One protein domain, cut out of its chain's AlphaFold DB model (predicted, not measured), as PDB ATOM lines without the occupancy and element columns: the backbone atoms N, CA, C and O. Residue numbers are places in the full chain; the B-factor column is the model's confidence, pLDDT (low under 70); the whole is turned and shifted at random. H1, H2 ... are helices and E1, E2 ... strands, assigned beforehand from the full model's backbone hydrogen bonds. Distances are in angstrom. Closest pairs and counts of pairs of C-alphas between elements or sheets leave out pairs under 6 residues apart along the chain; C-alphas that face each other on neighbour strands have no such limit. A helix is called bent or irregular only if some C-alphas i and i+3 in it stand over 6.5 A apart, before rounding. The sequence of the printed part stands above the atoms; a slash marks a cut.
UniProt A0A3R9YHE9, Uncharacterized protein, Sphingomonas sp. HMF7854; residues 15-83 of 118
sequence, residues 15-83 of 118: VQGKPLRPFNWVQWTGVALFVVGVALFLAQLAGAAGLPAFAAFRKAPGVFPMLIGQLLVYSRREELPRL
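This is residues 15 to 83 of the 118 residues of an uncharacterized protein of Sphingomonas sp. HMF7854 (UniProt A0A3R9YHE9). A long helix, H1, runs beside a shorter one, H3, that goes back along it the opposite way; at one end of this pair the short H2 makes the turn, and at the other end E1 and E2, near the two ends of the printed part, form a small two-stranded ribbon. The printed part has 69 residues with three named helices and two named strands, in the order E1, H1, H2, H3, E2. The sheet has the order E1, E2 and is antiparallel; the class is mostly helix. The whole is loose, with a radius of gyration of the C-alphas of 15.7 A, and its outline is flat, with spans of 50 by 27 by 14 A.

E1, residues 15 to 19, and E2, residues 77 to 81, are antiparallel neighbours with 144 degrees between their directions. N 15 and O 80 are 2.8 A apart and N 78 and O 18 are 2.9 A apart, both within hydrogen-bond range. H1, residues 25 to 48, touches H3, residues 63 to 73, at a shallow tilt of 22 degrees, opposite ways; their closest C-alphas, those of Gly 30 and Gly 69, are 3.8 A apart. H1 touches H2, residues 52 to 57, with its residues 40 to 48 alone, at a steep tilt of 54 degrees, opposite ways; the closest C-alphas, those of Gly 47 and Ala 55, are 4.4 A apart. H2 and H3 are apart, and so are H2 and both strands. H1 and E2 are apart as well. In H1 and H3 every O i to N i+4 pair is within hydrogen-bond range; in H2 0 of 2 are, beside 2 of 3 O i to N i+3 pairs.

E1 begins at C-alpha 15, at (109.896, 145.454, 60.658), and is 12.2 A long. H1 runs 34.3 A from Trp 25, with its C-alpha at (131.299, 138.572, 69.109), to Ala 48, with its C-alpha at (142.679, 160.017, 44.867). H2, Pro 52 to Phe 57, is irregular: C-alphas 53 and 56 are 7.8 A apart. H3, Val 63 to Val 73, is 15.5 A long. E2 covers 12.6 A and ends at C-alpha 81, at (105.620, 145.270, 65.145).

The two C-alphas farthest apart, those of Pro 52 and Leu 83, are 51.2 A apart, while the first and last printed C-alphas, those of Val 15 and Leu 83, are 8.7 A apart. The printed part has no cut, and its four links between named elements are tight. The mean pLDDT of the printed part is 86.0; residues 81 to 83, of which 81 belongs to E2, are under 70.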
ATOM      1  N   VAL A  15     108.844 144.626  61.247       74.69
ATOM      2  CA  VAL A  15     109.896 145.454  60.658       74.69
ATOM      3  C   VAL A  15     111.178 145.188  61.420       74.69
ATOM      4  O   VAL A  15     111.195 145.164  62.650       74.69
ATOM      5  N   GLN A  16     112.270 145.023  60.681       79.12
ATOM      6  CA  GLN A  16     113.587 144.931  61.285       79.12
ATOM      7  C   GLN A  16     113.995 146.282  61.886       79.12
ATOM      8  O   GLN A  16     114.122 147.286  61.184       79.12
ATOM      9  N   GLY A  17     114.186 146.284  63.199       77.56
ATOM     10  CA  GLY A  17     114.584 147.424  64.003       77.56
ATOM     11  C   GLY A  17     116.097 147.549  64.160       77.56
ATOM     12  O   GLY A  17     116.892 147.251  63.265       77.56
ATOM     13  N   LYS A  18     116.504 148.045  65.328       84.00
ATOM     14  CA  LYS A  18     117.910 148.297  65.653       84.00
ATOM     15  C   LYS A  18     118.663 146.972  65.853       84.00
ATOM     16  O   LYS A  18     118.035 145.950  66.135       84.00
ATOM     17  N   PRO A  19     120.003 146.963  65.730       83.88
ATOM     18  CA  PRO A  19     120.798 145.812  66.138       83.88
ATOM     19  C   PRO A  19     120.537 145.472  67.608       83.88
ATOM     20  O   PRO A  19     120.572 146.367  68.457       83.88
ATOM     21  N   LEU A  20     120.307 144.191  67.899       85.12
ATOM     22  CA  LEU A  20     120.066 143.711  69.262       85.12
ATOM     23  C   LEU A  20     121.287 143.975  70.149       85.12
ATOM     24  O   LEU A  20     122.420 143.762  69.715       85.12
ATOM     25  N   ARG A  21     121.050 144.414  71.392       84.62
ATOM     26  CA  ARG A  21     122.079 144.621  72.425       84.62
ATOM     27  C   ARG A  21     121.857 143.659  73.606       84.62
ATOM     28  O   ARG A  21     120.700 143.385  73.917       84.62
ATOM     29  N   PRO A  22     122.919 143.189  74.294       87.00
ATOM     30  CA  PRO A  22     124.337 143.476  74.049       87.00
ATOM     31  C   PRO A  22     124.866 142.825  72.761       87.00
ATOM     32  O   PRO A  22     124.339 141.811  72.306       87.00
ATOM     33  N   PHE A  23     125.900 143.433  72.170       89.56
ATOM     34  CA  PHE A  23     126.511 142.921  70.943       89.56
ATOM     35  C   PHE A  23     127.259 141.619  71.212       89.56
ATOM     36  O   PHE A  23     128.068 141.540  72.138       89.56
ATOM     37  N   ASN A  24     127.001 140.607  70.386       92.12
ATOM     38  CA  ASN A  24     127.777 139.373  70.407       92.12
ATOM     39  C   ASN A  24     129.126 139.557  69.686       92.12
ATOM     40  O   ASN A  24     129.400 140.595  69.080       92.12
ATOM     41  N   TRP A  25     129.976 138.528  69.734       92.94
ATOM     42  CA  TRP A  25     131.299 138.572  69.109       92.94
ATOM     43  C   TRP A  25     131.231 138.848  67.594       92.94
ATOM     44  O   TRP A  25     132.056 139.598  67.088       92.94
ATOM     45  N   VAL A  26     130.212 138.339  66.887       91.81
ATOM     46  CA  VAL A  26     129.997 138.572  65.443       91.81
ATOM     47  C   VAL A  26     129.652 140.034  65.140       91.81
ATOM     48  O   VAL A  26     130.136 140.616  64.174       91.81
ATOM     49  N   GLN A  27     128.819 140.667  65.963       91.56
ATOM     50  CA  GLN A  27     128.497 142.083  65.800       91.56
ATOM     51  C   GLN A  27     129.721 142.955  66.095       91.56
ATOM     52  O   GLN A  27     129.951 143.929  65.383       91.56
ATOM     53  N   TRP A  28     130.546 142.582  67.080       93.81
ATOM     54  CA  TRP A  28     131.814 143.263  67.357       93.81
ATOM     55  C   TRP A  28     132.831 143.126  66.221       93.81
ATOM     56  O   TRP A  28     133.450 144.127  65.853       93.81
ATOM     57  N   THR A  29     132.971 141.943  65.610       93.88
ATOM     58  CA  THR A  29     133.807 141.797  64.407       93.88
ATOM     59  C   THR A  29     133.256 142.620  63.246       93.88
ATOM     60  O   THR A  29     134.029 143.244  62.520       93.88
ATOM     61  N   GLY A  30     131.930 142.713  63.122       92.00
ATOM     62  CA  GLY A  30     131.267 143.606  62.179       92.00
ATOM     63  C   GLY A  30     131.625 145.080  62.381       92.00
ATOM     64  O   GLY A  30     131.994 145.756  61.422       92.00
ATOM     65  N   VAL A  31     131.578 145.575  63.622       92.50
ATOM     66  CA  VAL A  31     131.980 146.954  63.952       92.50
ATOM     67  C   VAL A  31     133.444 147.192  63.584       92.50
ATOM     68  O   VAL A  31     133.749 148.191  62.937       92.50
ATOM     69  N   ALA A  32     134.344 146.273  63.942       93.56
ATOM     70  CA  ALA A  32     135.763 146.401  63.620       93.56
ATOM     71  C   ALA A  32     136.005 146.461  62.102       93.56
ATOM     72  O   ALA A  32     136.690 147.364  61.622       93.56
ATOM     73  N   LEU A  33     135.385 145.559  61.333       92.50
ATOM     74  CA  LEU A  33     135.475 145.549  59.869       92.50
ATOM     75  C   LEU A  33     134.897 146.817  59.242       92.50
ATOM     76  O   LEU A  33     135.488 147.361  58.310       92.50
ATOM     77  N   PHE A  34     133.784 147.317  59.777       91.75
ATOM     78  CA  PHE A  34     133.187 148.564  59.320       91.75
ATOM     79  C   PHE A  34     134.144 149.743  59.526       91.75
ATOM     80  O   PHE A  34     134.401 150.493  58.587       91.75
ATOM     81  N   VAL A  35     134.727 149.874  60.721       93.81
ATOM     82  CA  VAL A  35     135.681 150.945  61.048       93.81
ATOM     83  C   VAL A  35     136.926 150.869  60.163       93.81
ATOM     84  O   VAL A  35     137.341 151.884  59.603       93.81
ATOM     85  N   VAL A  36     137.491 149.671  59.976       92.50
ATOM     86  CA  VAL A  36     138.637 149.461  59.078       92.50
ATOM     87  C   VAL A  36     138.276 149.823  57.638       92.50
ATOM     88  O   VAL A  36     139.046 150.507  56.967       92.50
ATOM     89  N   GLY A  37     137.096 149.423  57.161       90.38
ATOM     90  CA  GLY A  37     136.633 149.761  55.818       90.38
ATOM     91  C   GLY A  37     136.442 151.259  55.607       90.38
ATOM     92  O   GLY A  37     136.894 151.787  54.594       90.38
ATOM     93  N   VAL A  38     135.872 151.967  56.586       91.00
ATOM     94  CA  VAL A  38     135.761 153.433  56.555       91.00
ATOM     95  C   VAL A  38     137.144 154.082  56.498       91.00
ATOM     96  O   VAL A  38     137.365 154.961  55.669       91.00
ATOM     97  N   ALA A  39     138.099 153.632  57.317       90.94
ATOM     98  CA  ALA A  39     139.459 154.169  57.303       90.94
ATOM     99  C   ALA A  39     140.152 153.958  55.944       90.94
ATOM    100  O   ALA A  39     140.738 154.892  55.398       90.94
ATOM    101  N   LEU A  40     140.033 152.761  55.362       90.50
ATOM    102  CA  LEU A  40     140.576 152.453  54.036       90.50
ATOM    103  C   LEU A  40     139.895 153.261  52.929       90.50
ATOM    104  O   LEU A  40     140.571 153.730  52.018       90.50
ATOM    105  N   PHE A  41     138.578 153.448  53.008       88.12
ATOM    106  CA  PHE A  41     137.829 154.257  52.049       88.12
ATOM    107  C   PHE A  41     138.251 155.731  52.103       88.12
ATOM    108  O   PHE A  41     138.490 156.348  51.066       88.12
ATOM    109  N   LEU A  42     138.428 156.290  53.305       88.88
ATOM    110  CA  LEU A  42     138.947 157.650  53.475       88.88
ATOM    111  C   LEU A  42     140.389 157.778  52.968       88.88
ATOM    112  O   LEU A  42     140.699 158.739  52.269       88.88
ATOM    113  N   ALA A  43     141.253 156.802  53.258       88.56
ATOM    114  CA  ALA A  43     142.619 156.769  52.736       88.56
ATOM    115  C   ALA A  43     142.642 156.688  51.199       88.56
ATOM    116  O   ALA A  43     143.437 157.368  50.553       88.56
ATOM    117  N   GLN A  44     141.735 155.913  50.601       88.06
ATOM    118  CA  GLN A  44     141.572 155.834  49.151       88.06
ATOM    119  C   GLN A  44     141.155 157.184  48.556       88.06
ATOM    120  O   GLN A  44     141.757 157.623  47.575       88.06
ATOM    121  N   LEU A  45     140.168 157.863  49.153       86.12
ATOM    122  CA  LEU A  45     139.741 159.199  48.726       86.12
ATOM    123  C   LEU A  45     140.867 160.229  48.870       86.12
ATOM    124  O   LEU A  45     141.094 161.015  47.954       86.12
ATOM    125  N   ALA A  46     141.608 160.194  49.976       86.81
ATOM    126  CA  ALA A  46     142.763 161.057  50.202       86.81
ATOM    127  C   ALA A  46     143.861 160.832  49.146       86.81
ATOM    128  O   ALA A  46     144.387 161.790  48.576       86.81
ATOM    129  N   GLY A  47     144.166 159.570  48.829       86.56
ATOM    130  CA  GLY A  47     145.095 159.211  47.758       86.56
ATOM    131  C   GLY A  47     144.599 159.638  46.372       86.56
ATOM    132  O   GLY A  47     145.390 160.098  45.550       86.56
ATOM    133  N   ALA A  48     143.293 159.542  46.108       83.75
ATOM    134  CA  ALA A  48     142.679 160.017  44.867       83.75
ATOM    135  C   ALA A  48     142.689 161.551  44.745       83.75
ATOM    136  O   ALA A  48     142.844 162.066  43.642       83.75
ATOM    137  N   ALA A  49     142.591 162.270  45.866       84.50
ATOM    138  CA  ALA A  49     142.715 163.726  45.934       84.50
ATOM    139  C   ALA A  49     144.167 164.232  45.802       84.50
ATOM    140  O   ALA A  49     144.386 165.440  45.757       84.50
ATOM    141  N   GLY A  50     145.157 163.331  45.730       85.06
ATOM    142  CA  GLY A  50     146.563 163.675  45.503       85.06
ATOM    143  C   GLY A  50     147.404 163.867  46.767       85.06
ATOM    144  O   GLY A  50     148.512 164.389  46.674       85.06
ATOM    145  N   LEU A  51     146.929 163.442  47.946       88.38
ATOM    146  CA  LEU A  51     147.739 163.479  49.169       88.38
ATOM    147  C   LEU A  51     148.848 162.405  49.107       88.38
ATOM    148  O   LEU A  51     148.534 161.210  49.088       88.38
ATOM    149  N   PRO A  52     150.143 162.782  49.126       86.25
ATOM    150  CA  PRO A  52     151.249 161.855  48.865       86.25
ATOM    151  C   PRO A  52     151.365 160.749  49.920       86.25
ATOM    152  O   PRO A  52     151.640 159.602  49.574       86.25
ATOM    153  N   ALA A  53     151.053 161.056  51.183       89.00
ATOM    154  CA  ALA A  53     151.035 160.080  52.275       89.00
ATOM    155  C   ALA A  53     150.046 158.917  52.046       89.00
ATOM    156  O   ALA A  53     150.206 157.851  52.635       89.00
ATOM    157  N   PHE A  54     149.048 159.100  51.173       88.62
ATOM    158  CA  PHE A  54     148.003 158.111  50.902       88.62
ATOM    159  C   PHE A  54     148.013 157.590  49.457       88.62
ATOM    160  O   PHE A  54     147.116 156.842  49.068       88.62
ATOM    161  N   ALA A  55     149.034 157.923  48.658       83.69
ATOM    162  CA  ALA A  55     149.113 157.535  47.249       83.69
ATOM    163  C   ALA A  55     149.043 156.009  47.037       83.69
ATOM    164  O   ALA A  55     148.399 155.540  46.096       83.69
ATOM    165  N   ALA A  56     149.625 155.228  47.956       87.44
ATOM    166  CA  ALA A  56     149.578 153.764  47.934       87.44
ATOM    167  C   ALA A  56     148.150 153.196  48.074       87.44
ATOM    168  O   ALA A  56     147.862 152.105  47.586       87.44
ATOM    169  N   PHE A  57     147.232 153.947  48.689       84.06
ATOM    170  CA  PHE A  57     145.857 153.514  48.947       84.06
ATOM    171  C   PHE A  57     144.877 153.901  47.837       84.06
ATOM    172  O   PHE A  57     143.698 153.571  47.930       84.06
ATOM    173  N   ARG A  58     145.335 154.526  46.743       80.19
ATOM    174  CA  ARG A  58     144.472 154.978  45.633       80.19
ATOM    175  C   ARG A  58     143.611 153.860  45.018       80.19
ATOM    176  O   ARG A  58     142.546 154.140  44.475       80.19
ATOM    177  N   LYS A  59     144.058 152.602  45.110       82.06
ATOM    178  CA  LYS A  59     143.334 151.402  44.639       82.06
ATOM    179  C   LYS A  59     142.896 150.464  45.774       82.06
ATOM    180  O   LYS A  59     142.539 149.319  45.508       82.06
ATOM    181  N   ALA A  60     142.958 150.906  47.031       80.38
ATOM    182  CA  ALA A  60     142.596 150.062  48.164       80.38
ATOM    183  C   ALA A  60     141.092 149.721  48.126       80.38
ATOM    184  O   ALA A  60     140.272 150.613  47.918       80.38
ATOM    185  N   PRO A  61     140.696 148.458  48.351       77.25
ATOM    186  CA  PRO A  61     139.296 148.047  48.325       77.25
ATOM    187  C   PRO A  61     138.590 148.387  49.652       77.25
ATOM    188  O   PRO A  61     138.167 147.488  50.368       77.25
ATOM    189  N   GLY A  62     138.458 149.670  50.011       77.50
ATOM    190  CA  GLY A  62     137.864 150.087  51.295       77.50
ATOM    191  C   GLY A  62     136.361 149.791  51.430       77.50
ATOM    192  O   GLY A  62     135.856 149.558  52.527       77.50
ATOM    193  N   VAL A  63     135.646 149.719  50.303       84.75
ATOM    194  CA  VAL A  63     134.187 149.513  50.271       84.75
ATOM    195  C   VAL A  63     133.784 148.106  50.730       84.75
ATOM    196  O   VAL A  63     132.811 147.953  51.463       84.75
ATOM    197  N   PHE A  64     134.535 147.070  50.351       86.75
ATOM    198  CA  PHE A  64     134.207 145.678  50.684       86.75
ATOM    199  C   PHE A  64     134.181 145.379  52.195       86.75
ATOM    200  O   PHE A  64     133.147 144.911  52.676       86.75
ATOM    201  N   PRO A  65     135.243 145.661  52.977       86.88
ATOM    202  CA  PRO A  65     135.221 145.441  54.422       86.88
ATOM    203  C   PRO A  65     134.160 146.297  55.119       86.88
ATOM    204  O   PRO A  65     133.549 145.833  56.079       86.88
ATOM    205  N   MET A  66     133.866 147.496  54.600       88.81
ATOM    206  CA  MET A  66     132.786 148.338  55.115       88.81
ATOM    207  C   MET A  66     131.416 147.657  54.962       88.81
ATOM    208  O   MET A  66     130.672 147.546  55.936       88.81
ATOM    209  N   LEU A  67     131.100 147.142  53.768       89.69
ATOM    210  CA  LEU A  67     129.832 146.451  53.501       89.69
ATOM    211  C   LEU A  67     129.692 145.159  54.315       89.69
ATOM    212  O   LEU A  67     128.638 144.910  54.901       89.69
ATOM    213  N   ILE A  68     130.759 144.359  54.391       89.81
ATOM    214  CA  ILE A  68     130.778 143.122  55.184       89.81
ATOM    215  C   ILE A  68     130.583 143.448  56.666       89.81
ATOM    216  O   ILE A  68     129.754 142.830  57.332       89.81
ATOM    217  N   GLY A  69     131.294 144.455  57.179       88.38
ATOM    218  CA  GLY A  69     131.150 144.904  58.558       88.38
ATOM    219  C   GLY A  69     129.717 145.320  58.877       88.38
ATOM    220  O   GLY A  69     129.142 144.876  59.872       88.38
ATOM    221  N   GLN A  70     129.092 146.087  57.983       90.12
ATOM    222  CA  GLN A  70     127.706 146.511  58.139       90.12
ATOM    223  C   GLN A  70     126.731 145.325  58.147       90.12
ATOM    224  O   GLN A  70     125.839 145.278  58.994       90.12
ATOM    225  N   LEU A  71     126.922 144.342  57.264       89.56
ATOM    226  CA  LEU A  71     126.109 143.125  57.234       89.56
ATOM    227  C   LEU A  71     126.202 142.349  58.560       89.56
ATOM    228  O   LEU A  71     125.182 141.941  59.112       89.56
ATOM    229  N   LEU A  72     127.407 142.215  59.118       89.62
ATOM    230  CA  LEU A  72     127.641 141.513  60.383       89.62
ATOM    231  C   LEU A  72     127.051 142.249  61.593       89.62
ATOM    232  O   LEU A  72     126.444 141.610  62.454       89.62
ATOM    233  N   VAL A  73     127.145 143.584  61.648       90.00
ATOM    234  CA  VAL A  73     126.492 144.392  62.701       90.00
ATOM    235  C   VAL A  73     124.980 144.160  62.705       90.00
ATOM    236  O   VAL A  73     124.352 144.082  63.765       90.00
ATOM    237  N   TYR A  74     124.398 144.003  61.519       88.12
ATOM    238  CA  TYR A  74     122.970 143.789  61.327       88.12
ATOM    239  C   TYR A  74     122.543 142.318  61.276       88.12
ATOM    240  O   TYR A  74     121.368 142.049  61.038       88.12
ATOM    241  N   SER A  75     123.446 141.381  61.576       87.12
ATOM    242  CA  SER A  75     123.136 139.945  61.644       87.12
ATOM    243  C   SER A  75     122.057 139.603  62.678       87.12
ATOM    244  O   SER A  75     121.336 138.623  62.519       87.12
ATOM    245  N   ARG A  76     121.917 140.419  63.732       85.06
ATOM    246  CA  ARG A  76     120.863 140.298  64.745       85.06
ATOM    247  C   ARG A  76     120.158 141.629  64.933       85.06
ATOM    248  O   ARG A  76     120.773 142.601  65.374       85.06
ATOM    249  N   ARG A  77     118.863 141.664  64.642       82.69
ATOM    250  CA  ARG A  77     118.023 142.857  64.767       82.69
ATOM    251  C   ARG A  77     116.791 142.575  65.603       82.69
ATOM    252  O   ARG A  77     116.335 141.441  65.678       82.69
ATOM    253  N   GLU A  78     116.289 143.624  66.235       79.69
ATOM    254  CA  GLU A  78     114.997 143.603  66.909       79.69
ATOM    255  C   GLU A  78     113.891 143.415  65.871       79.69
ATOM    256  O   GLU A  78     113.891 144.080  64.833       79.69
ATOM    257  N   GLU A  79     112.946 142.528  66.149       77.75
ATOM    258  CA  GLU A  79     111.703 142.447  65.392       77.75
ATOM    259  C   GLU A  79     110.696 143.367  66.064       77.75
ATOM    260  O   GLU A  79     110.281 143.142  67.201       77.75
ATOM    261  N   LEU A  80     110.355 144.456  65.383       72.06
ATOM    262  CA  LEU A  80     109.372 145.408  65.872       72.06
ATOM    263  C   LEU A  80     108.050 145.165  65.144       72.06
ATOM    264  O   LEU A  80     108.063 144.950  63.927       72.06
ATOM    265  N   PRO A  81     106.900 145.235  65.834       68.75
ATOM    266  CA  PRO A  81     105.620 145.270  65.145       68.75
ATOM    267  C   PRO A  81     105.608 146.474  64.197       68.75
ATOM    268  O   PRO A  81     106.083 147.560  64.547       68.75
ATOM    269  N   ARG A  82     105.092 146.291  62.977       66.69
ATOM    270  CA  ARG A  82     104.955 147.380  62.006       66.69
ATOM    271  C   ARG A  82     103.907 148.374  62.496       66.69
ATOM    272  O   ARG A  82     102.726 148.263  62.187       66.69
ATOM    273  N   LEU A  83     104.350 149.358  63.265       64.06
ATOM    274  CA  LEU A  83     103.527 150.482  63.675       64.06
ATOM    275  C   LEU A  83     103.531 151.504  62.535       64.06
ATOM    276  O   LEU A  83     104.528 152.173  62.281       64.06
TER     277      LEU A  83